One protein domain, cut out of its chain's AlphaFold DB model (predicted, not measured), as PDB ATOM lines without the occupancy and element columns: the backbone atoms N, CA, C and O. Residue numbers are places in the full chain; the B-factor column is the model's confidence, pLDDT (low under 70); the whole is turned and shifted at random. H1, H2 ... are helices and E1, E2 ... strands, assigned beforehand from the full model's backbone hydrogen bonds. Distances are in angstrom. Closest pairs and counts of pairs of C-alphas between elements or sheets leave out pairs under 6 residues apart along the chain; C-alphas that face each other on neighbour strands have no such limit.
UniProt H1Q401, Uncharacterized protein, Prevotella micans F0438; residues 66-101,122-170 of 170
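Overview. This is residues 66 to 101 and 122 to 170 of the 170 residues of an uncharacterized protein of Prevotella micans F0438 (UniProt H1Q401). Two helices, H1 and H2, cross steeply in the middle, between a two-stranded hairpin, E1 and E2, on one side and a small twisted sheet of three strands, E3, E5 and E4, on the other. H2 covers one face of the three-stranded sheet, while H1 packs on H2 and only grazes that sheet. The 85 printed residues run E1, E2, H1, E3, H2, E4, E5, with two named helices and five named strands, in the mixed class; both sheets are antiparallel, in the orders E1 - E2 and E3 - E5 - E4. The whole is compact, with a radius of gyration of the C-alphas of 12.9 A and spans of 37 by 35 by 20 A.

Along the chain. E1, residues 67 to 72, begins at C-alpha 67 (92.251, 224.188, 22.505) and is 16.6 A long from first to last C-alpha. E2, residues 77 to 82, is 17.0 A long. H1, residues 83 to 97, is 20.6 A long. After the cut, E3, residues 122 to 127, begins at C-alpha 122 (68.038, 222.685, 35.926) and is 15.2 A long. H2, residues 130 to 143, is 20.1 A long. E4, residues 150 to 156, is 19.8 A long. E5, residues 162 to 168, is 19.9 A long and ends at C-alpha 168 (66.071, 227.071, 27.699).

Arrangement. E1 and E2 form a hairpin, with N 70 and O 79 within hydrogen-bond range at 2.9 A. The closest C-alphas of E1 and H1, those of Asp 67 and Glu 83, are 6.2 A apart. E2 is near H2, with 9 pairs of C-alphas within 10 A. H1 and H2 touch, closest at the C-alphas of Ala 89 and Gly 137, 4.5 A apart, at a steep tilt of 52 degrees, opposite ways. In both helices every O i to N i+4 pair is within hydrogen-bond range. H1 only grazes the sheet of E3, E5 and E4, with its residues 92 to 96. H2 is on one face of that sheet, two layers, helix over strands, at a height over the sheet of 8.9 A. H2 lies over E5 and only just over E3, on which 3 of its C-alphas fall; it runs along the strands, at 24 degrees to E5 on the local plane. E3, H2 and E4 make a split strand-helix-strand unit, two strands that run the same way with E5 between them, and its crossover is right-handed. Inner strand E5 is antiparallel to edge strand E3, with N 124 and O 164 at 2.9 A. E4, the other edge strand, forms a hairpin with E5, with N 153 and O 165 at 2.9 A. The hairpin strands E1 and E2 are apart from E3, E4 and E5.

Size, cuts and confidence. The two C-alphas farthest apart, those of Ala 73 and Lys 170, are 40.1 A apart. Residues 102 to 121 are not printed, and C-alphas 101 and 122 are 20.7 A apart across this cut, in the link from H1 to E3. Of the links that are printed whole, H2 to E4 is short and the others are tight. The mean pLDDT of the printed part is 76.7; residue 66, residue 91, residues 94 to 101 and residue 170 are under 70.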
ATOM      1  N   SER A  66      91.168 225.439  17.952       62.22
ATOM      2  CA  SER A  66      92.151 225.758  19.002       62.22
ATOM      3  C   SER A  66      91.640 225.228  20.347       62.22
ATOM      4  O   SER A  66      90.458 225.381  20.671       62.22
ATOM      5  N   ASP A  67      92.529 224.616  21.133       73.25
ATOM      6  CA  ASP A  67      92.251 224.188  22.505       73.25
ATOM      7  C   ASP A  67      92.968 225.122  23.511       73.25
ATOM      8  O   ASP A  67      94.161 225.403  23.386       73.25
ATOM      9  N   TYR A  68      92.246 225.578  24.535       79.56
ATOM     10  CA  TYR A  68      92.744 226.334  25.685       79.56
ATOM     11  C   TYR A  68      92.953 225.397  26.871       79.56
ATOM     12  O   TYR A  68      92.086 224.580  27.184       79.56
ATOM     13  N   ILE A  69      94.078 225.549  27.572       83.62
ATOM     14  CA  ILE A  69      94.377 224.793  28.791       83.62
ATOM     15  C   ILE A  69      94.274 225.727  29.995       83.62
ATOM     16  O   ILE A  69      94.988 226.725  30.071       83.62
ATOM     17  N   ILE A  70      93.422 225.377  30.959       82.81
ATOM     18  CA  ILE A  70      93.369 226.030  32.270       82.81
ATOM     19  C   ILE A  70      93.890 225.056  33.318       82.81
ATOM     20  O   ILE A  70      93.324 223.976  33.501       82.81
ATOM     21  N   TYR A  71      94.948 225.456  34.017       83.31
ATOM     22  CA  TYR A  71      95.558 224.686  35.094       83.31
ATOM     23  C   TYR A  71      95.413 225.413  36.432       83.31
ATOM     24  O   TYR A  71      95.788 226.578  36.558       83.31
ATOM     25  N   SER A  72      94.876 224.715  37.433       81.88
ATOM     26  CA  SER A  72      94.888 225.140  38.832       81.88
ATOM     27  C   SER A  72      96.027 224.436  39.543       81.88
ATOM     28  O   SER A  72      95.947 223.230  39.775       81.88
ATOM     29  N   ALA A  73      97.066 225.193  39.895       81.00
ATOM     30  CA  ALA A  73      98.169 224.687  40.709       81.00
ATOM     31  C   ALA A  73      97.730 224.395  42.154       81.00
ATOM     32  O   ALA A  73      98.276 223.502  42.789       81.00
ATOM     33  N   GLU A  74      96.725 225.121  42.661       79.69
ATOM     34  CA  GLU A  74      96.169 224.915  44.005       79.69
ATOM     35  C   GLU A  74      95.420 223.579  44.108       79.69
ATOM     36  O   GLU A  74      95.622 222.822  45.054       79.69
ATOM     37  N   ASP A  75      94.580 223.268  43.116       78.25
ATOM     38  CA  ASP A  75      93.744 222.060  43.121       78.25
ATOM     39  C   ASP A  75      94.358 220.879  42.347       78.25
ATOM     40  O   ASP A  75      93.753 219.805  42.280       78.25
ATOM     41  N   ASP A  76      95.502 221.089  41.693       79.56
ATOM     42  CA  ASP A  76      96.109 220.180  40.714       79.56
ATOM     43  C   ASP A  76      95.091 219.643  39.679       79.56
ATOM     44  O   ASP A  76      94.929 218.432  39.441       79.56
ATOM     45  N   LYS A  77      94.338 220.580  39.088       80.81
ATOM     46  CA  LYS A  77      93.297 220.317  38.083       80.81
ATOM     47  C   LYS A  77      93.652 220.952  36.755       80.81
ATOM     48  O   LYS A  77      94.058 222.107  36.702       80.81
ATOM     49  N   CYS A  78      93.422 220.207  35.681       84.19
ATOM     50  CA  CYS A  78      93.647 220.667  34.321       84.19
ATOM     51  C   CYS A  78      92.371 220.497  33.496       84.19
ATOM     52  O   CYS A  78      91.749 219.433  33.521       84.19
ATOM     53  N   PHE A  79      92.007 221.534  32.752       81.00
ATOM     54  CA  PHE A  79      90.850 221.546  31.867       81.00
ATOM     55  C   PHE A  79      91.293 221.946  30.465       81.00
ATOM     56  O   PHE A  79      92.053 222.899  30.312       81.00
ATOM     57  N   ILE A  80      90.816 221.213  29.462       82.38
ATOM     58  CA  ILE A  80      91.019 221.522  28.046       82.38
ATOM     59  C   ILE A  80      89.666 221.968  27.493       82.38
ATOM     60  O   ILE A  80      88.670 221.271  27.698       82.38
ATOM     61  N   PHE A  81      89.643 223.115  26.827       75.00
ATOM     62  CA  PHE A  81      88.444 223.752  26.289       75.00
ATOM     63  C   PHE A  81      88.633 224.077  24.817       75.00
ATOM     64  O   PHE A  81      89.689 224.582  24.458       75.00
ATOM     65  N   THR A  82      87.607 223.905  23.986       77.12
ATOM     66  CA  THR A  82      87.615 224.570  22.670       77.12
ATOM     67  C   THR A  82      87.482 226.088  22.853       77.12
ATOM     68  O   THR A  82      86.981 226.544  23.880       77.12
ATOM     69  N   GLU A  83      87.841 226.892  21.852       73.25
ATOM     70  CA  GLU A  83      87.694 228.360  21.904       73.25
ATOM     71  C   GLU A  83      86.290 228.841  22.313       73.25
ATOM     72  O   GLU A  83      86.144 229.688  23.196       73.25
ATOM     73  N   GLU A  84      85.242 228.260  21.722       72.19
ATOM     74  CA  GLU A  84      83.846 228.563  22.074       72.19
ATOM     75  C   GLU A  84      83.527 228.210  23.540       72.19
ATOM     76  O   GLU A  84      82.859 228.958  24.253       72.19
ATOM     77  N   GLU A  85      84.049 227.075  24.009       73.56
ATOM     78  CA  GLU A  85      83.888 226.558  25.368       73.56
ATOM     79  C   GLU A  85      84.554 227.480  26.395       73.56
ATOM     80  O   GLU A  85      83.957 227.809  27.420       73.56
ATOM     81  N   TYR A  86      85.773 227.925  26.083       76.50
ATOM     82  CA  TYR A  86      86.541 228.866  26.885       76.50
ATOM     83  C   TYR A  86      85.860 230.234  26.935       76.50
ATOM     84  O   TYR A  86      85.664 230.781  28.018       76.50
ATOM     85  N   SER A  87      85.433 230.757  25.783       70.56
ATOM     86  CA  SER A  87      84.775 232.064  25.682       70.56
ATOM     87  C   SER A  87      83.498 232.119  26.520       70.56
ATOM     88  O   SER A  87      83.292 233.057  27.290       70.56
ATOM     89  N   PHE A  88      82.664 231.077  26.438       73.12
ATOM     90  CA  PHE A  88      81.455 230.972  27.254       73.12
ATOM     91  C   PHE A  88      81.771 230.874  28.754       73.12
ATOM     92  O   PHE A  88      81.176 231.581  29.571       73.12
ATOM     93  N   ALA A  89      82.719 230.012  29.123       71.50
ATOM     94  CA  ALA A  89      83.117 229.809  30.510       71.50
ATOM     95  C   ALA A  89      83.721 231.077  31.143       71.50
ATOM     96  O   ALA A  89      83.397 231.400  32.287       71.50
ATOM     97  N   SER A  90      84.546 231.813  30.392       70.75
ATOM     98  CA  SER A  90      85.132 233.089  30.811       70.75
ATOM     99  C   SER A  90      84.059 234.157  31.005       70.75
ATOM    100  O   SER A  90      84.027 234.795  32.052       70.75
ATOM    101  N   ALA A  91      83.120 234.297  30.063       68.19
ATOM    102  CA  ALA A  91      82.024 235.257  30.190       68.19
ATOM    103  C   ALA A  91      81.157 234.986  31.433       68.19
ATOM    104  O   ALA A  91      80.748 235.912  32.134       68.19
ATOM    105  N   LEU A  92      80.904 233.712  31.755       71.00
ATOM    106  CA  LEU A  92      80.199 233.346  32.983       71.00
ATOM    107  C   LEU A  92      81.024 233.675  34.237       71.00
ATOM    108  O   LEU A  92      80.469 234.165  35.221       71.00
ATOM    109  N   ALA A  93      82.336 233.420  34.211       72.06
ATOM    110  CA  ALA A  93      83.236 233.783  35.302       72.06
ATOM    111  C   ALA A  93      83.218 235.293  35.555       72.06
ATOM    112  O   ALA A  93      83.067 235.697  36.705       72.06
ATOM    113  N   ASP A  94      83.250 236.110  34.505       67.44
ATOM    114  CA  ASP A  94      83.169 237.567  34.613       67.44
ATOM    115  C   ASP A  94      81.846 238.022  35.239       67.44
ATOM    116  O   ASP A  94      81.843 238.869  36.133       67.44
ATOM    117  N   VAL A  95      80.713 237.421  34.861       66.94
ATOM    118  CA  VAL A  95      79.402 237.729  35.466       66.94
ATOM    119  C   VAL A  95      79.373 237.399  36.963       66.94
ATOM    120  O   VAL A  95      78.819 238.166  37.748       66.94
ATOM    121  N   ILE A  96      79.973 236.279  37.378       67.44
ATOM    122  CA  ILE A  96      80.007 235.871  38.791       67.44
ATOM    123  C   ILE A  96      81.003 236.715  39.598       67.44
ATOM    124  O   ILE A  96      80.716 237.084  40.736       67.44
ATOM    125  N   MET A  97      82.167 237.021  39.024       67.50
ATOM    126  CA  MET A  97      83.296 237.638  39.729       67.50
ATOM    127  C   MET A  97      83.268 239.165  39.726       67.50
ATOM    128  O   MET A  97      83.803 239.774  40.649       67.50
ATOM    129  N   SER A  98      82.630 239.797  38.738       60.84
ATOM    130  CA  SER A  98      82.521 241.262  38.667       60.84
ATOM    131  C   SER A  98      81.686 241.865  39.797       60.84
ATOM    132  O   SER A  98      81.623 243.086  39.916       60.84
ATOM    133  N   GLY A  99      80.997 241.046  40.603       53.19
ATOM    134  CA  GLY A  99      80.040 241.534  41.596       53.19
ATOM    135  C   GLY A  99      78.901 242.353  40.977       53.19
ATOM    136  O   GLY A  99      78.073 242.878  41.711       53.19
ATOM    137  N   ALA A 100      78.813 242.433  39.641       44.91
ATOM    138  CA  ALA A 100      77.934 243.326  38.889       44.91
ATOM    139  C   ALA A 100      76.464 242.873  38.885       44.91
ATOM    140  O   ALA A 100      75.661 243.317  38.063       44.91
ATOM    141  N   SER A 101      76.068 242.029  39.840       49.16
ATOM    142  CA  SER A 101      74.666 241.844  40.192       49.16
ATOM    143  C   SER A 101      74.194 242.941  41.158       49.16
ATOM    144  O   SER A 101      73.504 242.649  42.131       49.16
ATOM    145  N   THR A 122      67.087 223.765  35.658       84.75
ATOM    146  CA  THR A 122      68.038 222.685  35.926       84.75
ATOM    147  C   THR A 122      69.141 223.190  36.848       84.75
ATOM    148  O   THR A 122      69.878 224.112  36.501       84.75
ATOM    149  N   TYR A 123      69.261 222.596  38.036       84.81
ATOM    150  CA  TYR A 123      70.386 222.861  38.933       84.81
ATOM    151  C   TYR A 123      71.677 222.255  38.379       84.81
ATOM    152  O   TYR A 123      71.687 221.098  37.964       84.81
ATOM    153  N   VAL A 124      72.769 223.020  38.421       84.69
ATOM    154  CA  VAL A 124      74.080 222.569  37.941       84.69
ATOM    155  C   VAL A 124      74.990 222.228  39.106       84.69
ATOM    156  O   VAL A 124      75.369 221.072  39.292       84.69
ATOM    157  N   SER A 125      75.390 223.242  39.875       84.56
ATOM    158  CA  SER A 125      76.256 223.088  41.039       84.56
ATOM    159  C   SER A 125      76.359 224.398  41.830       84.56
ATOM    160  O   SER A 125      75.786 225.424  41.459       84.56
ATOM    161  N   LYS A 126      77.114 224.343  42.925       85.69
ATOM    162  CA  LYS A 126      77.437 225.459  43.813       85.69
ATOM    163  C   LYS A 126      78.884 225.889  43.570       85.69
ATOM    164  O   LYS A 126      79.765 225.033  43.572       85.69
ATOM    165  N   VAL A 127      79.136 227.189  43.405       85.00
ATOM    166  CA  VAL A 127      80.477 227.743  43.116       85.00
ATOM    167  C   VAL A 127      80.875 228.847  44.071       85.00
ATOM    168  O   VAL A 127      80.027 229.556  44.605       85.00
ATOM    169  N   ARG A 128      82.181 229.005  44.271       81.62
ATOM    170  CA  ARG A 128      82.777 230.047  45.117       81.62
ATOM    171  C   ARG A 128      83.864 230.865  44.429       81.62
ATOM    172  O   ARG A 128      84.253 231.890  44.973       81.62
ATOM    173  N   ASN A 129      84.384 230.417  43.290       80.19
ATOM    174  CA  ASN A 129      85.505 231.068  42.618       80.19
ATOM    175  C   ASN A 129      85.419 230.924  41.093       80.19
ATOM    176  O   ASN A 129      84.642 230.121  40.574       80.19
ATOM    177  N   ALA A 130      86.245 231.703  40.392       73.06
ATOM    178  CA  ALA A 130      86.286 231.750  38.933       73.06
ATOM    179  C   ALA A 130      86.530 230.374  38.295       73.06
ATOM    180  O   ALA A 130      85.865 230.021  37.325       73.06
ATOM    181  N   LEU A 131      87.424 229.561  38.866       80.50
ATOM    182  CA  LEU A 131      87.746 228.238  38.331       80.50
ATOM    183  C   LEU A 131      86.539 227.289  38.370       80.50
ATOM    184  O   LEU A 131      86.235 226.619  37.385       80.50
ATOM    185  N   GLN A 132      85.818 227.260  39.492       82.44
ATOM    186  CA  GLN A 132      84.592 226.473  39.628       82.44
ATOM    187  C   GLN A 132      83.503 226.970  38.670       82.44
ATOM    188  O   GLN A 132      82.741 226.168  38.131       82.44
ATOM    189  N   THR A 133      83.445 228.278  38.415       75.25
ATOM    190  CA  THR A 133      82.533 228.854  37.421       75.25
ATOM    191  C   THR A 133      82.867 228.401  36.002       75.25
ATOM    192  O   THR A 133      81.963 228.044  35.245       75.25
ATOM    193  N   ILE A 134      84.153 228.345  35.658       77.38
ATOM    194  CA  ILE A 134      84.610 227.861  34.354       77.38
ATOM    195  C   ILE A 134      84.226 226.386  34.158       77.38
ATOM    196  O   ILE A 134      83.695 226.008  33.111       77.38
ATOM    197  N   GLU A 135      84.391 225.558  35.194       82.25
ATOM    198  CA  GLU A 135      83.937 224.162  35.176       82.25
ATOM    199  C   GLU A 135      82.418 224.055  34.935       82.25
ATOM    200  O   GLU A 135      81.955 223.196  34.177       82.25
ATOM    201  N   ILE A 136      81.629 224.946  35.545       84.81
ATOM    202  CA  ILE A 136      80.177 225.000  35.349       84.81
ATOM    203  C   ILE A 136      79.792 225.394  33.927       84.81
ATOM    204  O   ILE A 136      78.865 224.788  33.388       84.81
ATOM    205  N   GLY A 137      80.480 226.358  33.309       80.12
ATOM    206  CA  GLY A 137      80.177 226.779  31.939       80.12
ATOM    207  C   GLY A 137      80.166 225.589  30.972       80.12
ATOM    208  O   GLY A 137      79.209 225.371  30.228       80.12
ATOM    209  N   ASN A 138      81.167 224.716  31.075       80.00
ATOM    210  CA  ASN A 138      81.233 223.509  30.253       80.00
ATOM    211  C   ASN A 138      80.160 222.468  30.618       80.00
ATOM    212  O   ASN A 138      79.578 221.835  29.736       80.00
ATOM    213  N   LYS A 139      79.825 222.313  31.908       82.75
ATOM    214  CA  LYS A 139      78.697 221.454  32.320       82.75
ATOM    215  C   LYS A 139      77.381 221.919  31.698       82.75
ATOM    216  O   LYS A 139      76.639 221.083  31.192       82.75
ATOM    217  N   ILE A 140      77.125 223.227  31.683       83.62
ATOM    218  CA  ILE A 140      75.934 223.806  31.052       83.62
ATOM    219  C   ILE A 140      75.953 223.542  29.545       83.62
ATOM    220  O   ILE A 140      74.972 223.009  29.039       83.62
ATOM    221  N   ARG A 141      77.061 223.803  28.834       79.44
ATOM    222  CA  ARG A 141      77.167 223.534  27.382       79.44
ATOM    223  C   ARG A 141      76.844 222.078  27.028       79.44
ATOM    224  O   ARG A 141      76.190 221.823  26.024       79.44
ATOM    225  N   LYS A 142      77.290 221.121  27.849       83.25
ATOM    226  CA  LYS A 142      77.046 219.683  27.628       83.25
ATOM    227  C   LYS A 142      75.607 219.249  27.914       83.25
ATOM    228  O   LYS A 142      75.170 218.243  27.365       83.25
ATOM    229  N   GLN A 143      74.900 219.960  28.791       83.25
ATOM    230  CA  GLN A 143      73.523 219.648  29.186       83.25
ATOM    231  C   GLN A 143      72.480 220.416  28.365       83.25
ATOM    232  O   GLN A 143      71.375 219.916  28.161       83.25
ATOM    233  N   ALA A 144      72.818 221.624  27.917       78.38
ATOM    234  CA  ALA A 144      71.925 222.493  27.174       78.38
ATOM    235  C   ALA A 144      71.634 221.933  25.768       78.38
ATOM    236  O   ALA A 144      72.544 221.426  25.101       78.38
ATOM    237  N   PRO A 145      70.388 222.042  25.271       77.25
ATOM    238  CA  PRO A 145      70.061 221.657  23.906       77.25
ATOM    239  C   PRO A 145      70.847 222.509  22.902       77.25
ATOM    240  O   PRO A 145      70.834 223.739  22.973       77.25
ATOM    241  N   LYS A 146      71.504 221.863  21.932       79.06
ATOM    242  CA  LYS A 146      72.219 222.578  20.865       79.06
ATOM    243  C   LYS A 146      71.256 223.465  20.070       79.06
ATOM    244  O   LYS A 146      70.161 223.031  19.722       79.06
ATOM    245  N   GLY A 147      71.698 224.680  19.748       75.19
ATOM    246  CA  GLY A 147      70.939 225.626  18.923       75.19
ATOM    247  C   GLY A 147      69.790 226.339  19.641       75.19
ATOM    248  O   GLY A 147      69.020 227.031  18.984       75.19
ATOM    249  N   GLN A 148      69.660 226.189  20.962       71.31
ATOM    250  CA  GLN A 148      68.713 226.960  21.765       71.31
ATOM    251  C   GLN A 148      69.451 228.017  22.579       71.31
ATOM    252  O   GLN A 148      70.507 227.752  23.156       71.31
ATOM    253  N   ASN A 149      68.862 229.209  22.656       74.94
ATOM    254  CA  ASN A 149      69.284 230.196  23.637       74.94
ATOM    255  C   ASN A 149      68.995 229.646  25.040       74.94
ATOM    256  O   ASN A 149      68.039 228.893  25.236       74.94
ATOM    257  N   ILE A 150      69.807 230.022  26.022       76.56
ATOM    258  CA  ILE A 150      69.624 229.612  27.416       76.56
ATOM    259  C   ILE A 150      69.667 230.822  28.341       76.56
ATOM    260  O   ILE A 150      70.352 231.805  28.069       76.56
ATOM    261  N   GLU A 151      68.965 230.718  29.463       76.81
ATOM    262  CA  GLU A 151      69.122 231.624  30.595       76.81
ATOM    263  C   GLU A 151      69.923 230.946  31.700       76.81
ATOM    264  O   GLU A 151      69.762 229.751  31.961       76.81
ATOM    265  N   ILE A 152      70.731 231.736  32.405       80.06
ATOM    266  CA  ILE A 152      71.497 231.290  33.568       80.06
ATOM    267  C   ILE A 152      71.047 232.103  34.775       80.06
ATOM    268  O   ILE A 152      70.996 233.332  34.735       80.06
ATOM    269  N   LYS A 153      70.727 231.407  35.866       78.06
ATOM    270  CA  LYS A 153      70.336 232.013  37.137       78.06
ATOM    271  C   LYS A 153      71.361 231.689  38.211       78.06
ATOM    272  O   LYS A 153      71.725 230.533  38.418       78.06
ATOM    273  N   LEU A 154      71.758 232.729  38.935       77.94
ATOM    274  CA  LEU A 154      72.704 232.667  40.041       77.94
ATOM    275  C   LEU A 154      71.981 233.066  41.326       77.94
ATOM    276  O   LEU A 154      71.343 234.115  41.381       77.94
ATOM    277  N   ILE A 155      72.061 232.228  42.359       77.38
ATOM    278  CA  ILE A 155      71.480 232.522  43.674       77.38
ATOM    279  C   ILE A 155      72.602 232.567  44.705       77.38
ATOM    280  O   ILE A 155      73.114 231.519  45.113       77.38
ATOM    281  N   ALA A 156      72.954 233.779  45.133       79.81
ATOM    282  CA  ALA A 156      73.938 234.008  46.182       79.81
ATOM    283  C   ALA A 156      73.517 233.335  47.498       79.81
ATOM    284  O   ALA A 156      72.346 233.326  47.883       79.81
ATOM    285  N   GLN A 157      74.495 232.767  48.188       77.31
ATOM    286  CA  GLN A 157      74.349 232.076  49.460       77.31
ATOM    287  C   GLN A 157      75.060 232.862  50.567       77.31
ATOM    288  O   GLN A 157      75.977 233.646  50.318       77.31
ATOM    289  N   LYS A 158      74.677 232.613  51.824       77.06
ATOM    290  CA  LYS A 158      75.270 233.291  52.996       77.06
ATOM    291  C   LYS A 158      76.781 233.079  53.132       77.06
ATOM    292  O   LYS A 158      77.468 233.918  53.699       77.06
ATOM    293  N   ASP A 159      77.299 231.973  52.610       79.00
ATOM    294  CA  ASP A 159      78.721 231.617  52.627       79.00
ATOM    295  C   ASP A 159      79.506 232.187  51.430       79.00
ATOM    296  O   ASP A 159      80.570 231.664  51.098       79.00
ATOM    297  N   ARG A 160      78.968 233.226  50.769       76.75
ATOM    298  CA  ARG A 160      79.538 233.882  49.577       76.75
ATOM    299  C   ARG A 160      79.711 232.960  48.367       76.75
ATOM    300  O   ARG A 160      80.468 233.267  47.454       76.75
ATOM    301  N   SER A 161      79.016 231.828  48.357       82.06
ATOM    302  CA  SER A 161      78.899 230.980  47.174       82.06
ATOM    303  C   SER A 161      77.657 231.326  46.354       82.06
ATOM    304  O   SER A 161      76.784 232.068  46.804       82.06
ATOM    305  N   TYR A 162      77.549 230.735  45.170       82.50
ATOM    306  CA  TYR A 162      76.416 230.881  44.269       82.50
ATOM    307  C   TYR A 162      75.912 229.501  43.858       82.50
ATOM    308  O   TYR A 162      76.689 228.674  43.382       82.50
ATOM    309  N   ASN A 163      74.611 229.251  44.008       82.50
ATOM    310  CA  ASN A 163      73.964 228.122  43.344       82.50
ATOM    311  C   ASN A 163      73.654 228.525  41.901       82.50
ATOM    312  O   ASN A 163      73.035 229.570  41.680       82.50
ATOM    313  N   VAL A 164      74.066 227.698  40.942       82.06
ATOM    314  CA  VAL A 164      73.905 227.964  39.510       82.06
ATOM    315  C   VAL A 164      72.833 227.060  38.915       82.06
ATOM    316  O   VAL A 164      72.837 225.845  39.128       82.06
ATOM    317  N   TYR A 165      71.930 227.667  38.151       84.38
ATOM    318  CA  TYR A 165      70.847 227.004  37.433       84.38
ATOM    319  C   TYR A 165      70.826 227.468  35.976       84.38
ATOM    320  O   TYR A 165      71.225 228.597  35.687       84.38
ATOM    321  N   TRP A 166      70.295 226.644  35.076       83.88
ATOM    322  CA  TRP A 166      70.010 227.043  33.696       83.88
ATOM    323  C   TRP A 166      68.631 226.564  33.238       83.88
ATOM    324  O   TRP A 166      68.059 225.648  33.830       83.88
ATOM    325  N   ARG A 167      68.101 227.184  32.182       82.31
ATOM    326  CA  ARG A 167      66.930 226.706  31.431       82.31
ATOM    327  C   ARG A 167      66.998 227.159  29.968       82.31
ATOM    328  O   ARG A 167      67.693 228.138  29.693       82.31
ATOM    329  N   PRO A 168      66.272 226.521  29.038       79.12
ATOM    330  CA  PRO A 168      66.071 227.071  27.699       79.12
ATOM    331  C   PRO A 168      65.398 228.450  27.743       79.12
ATOM    332  O   PRO A 168      64.447 228.659  28.502       79.12
ATOM    333  N   PHE A 169      65.877 229.379  26.920       72.12
ATOM    334  CA  PHE A 169      65.275 230.690  26.692       72.12
ATOM    335  C   PHE A 169      64.321 230.601  25.497       72.12
ATOM    336  O   PHE A 169      64.709 230.096  24.442       72.12
ATOM    337  N   LYS A 170      63.075 231.044  25.687       63.78
ATOM    338  CA  LYS A 170      62.028 231.041  24.655       63.78
ATOM    339  C   LYS A 170      61.954 232.386  23.954       63.78
ATOM    340  O   LYS A 170      62.008 233.405  24.675       63.78
TER     341      LYS A 170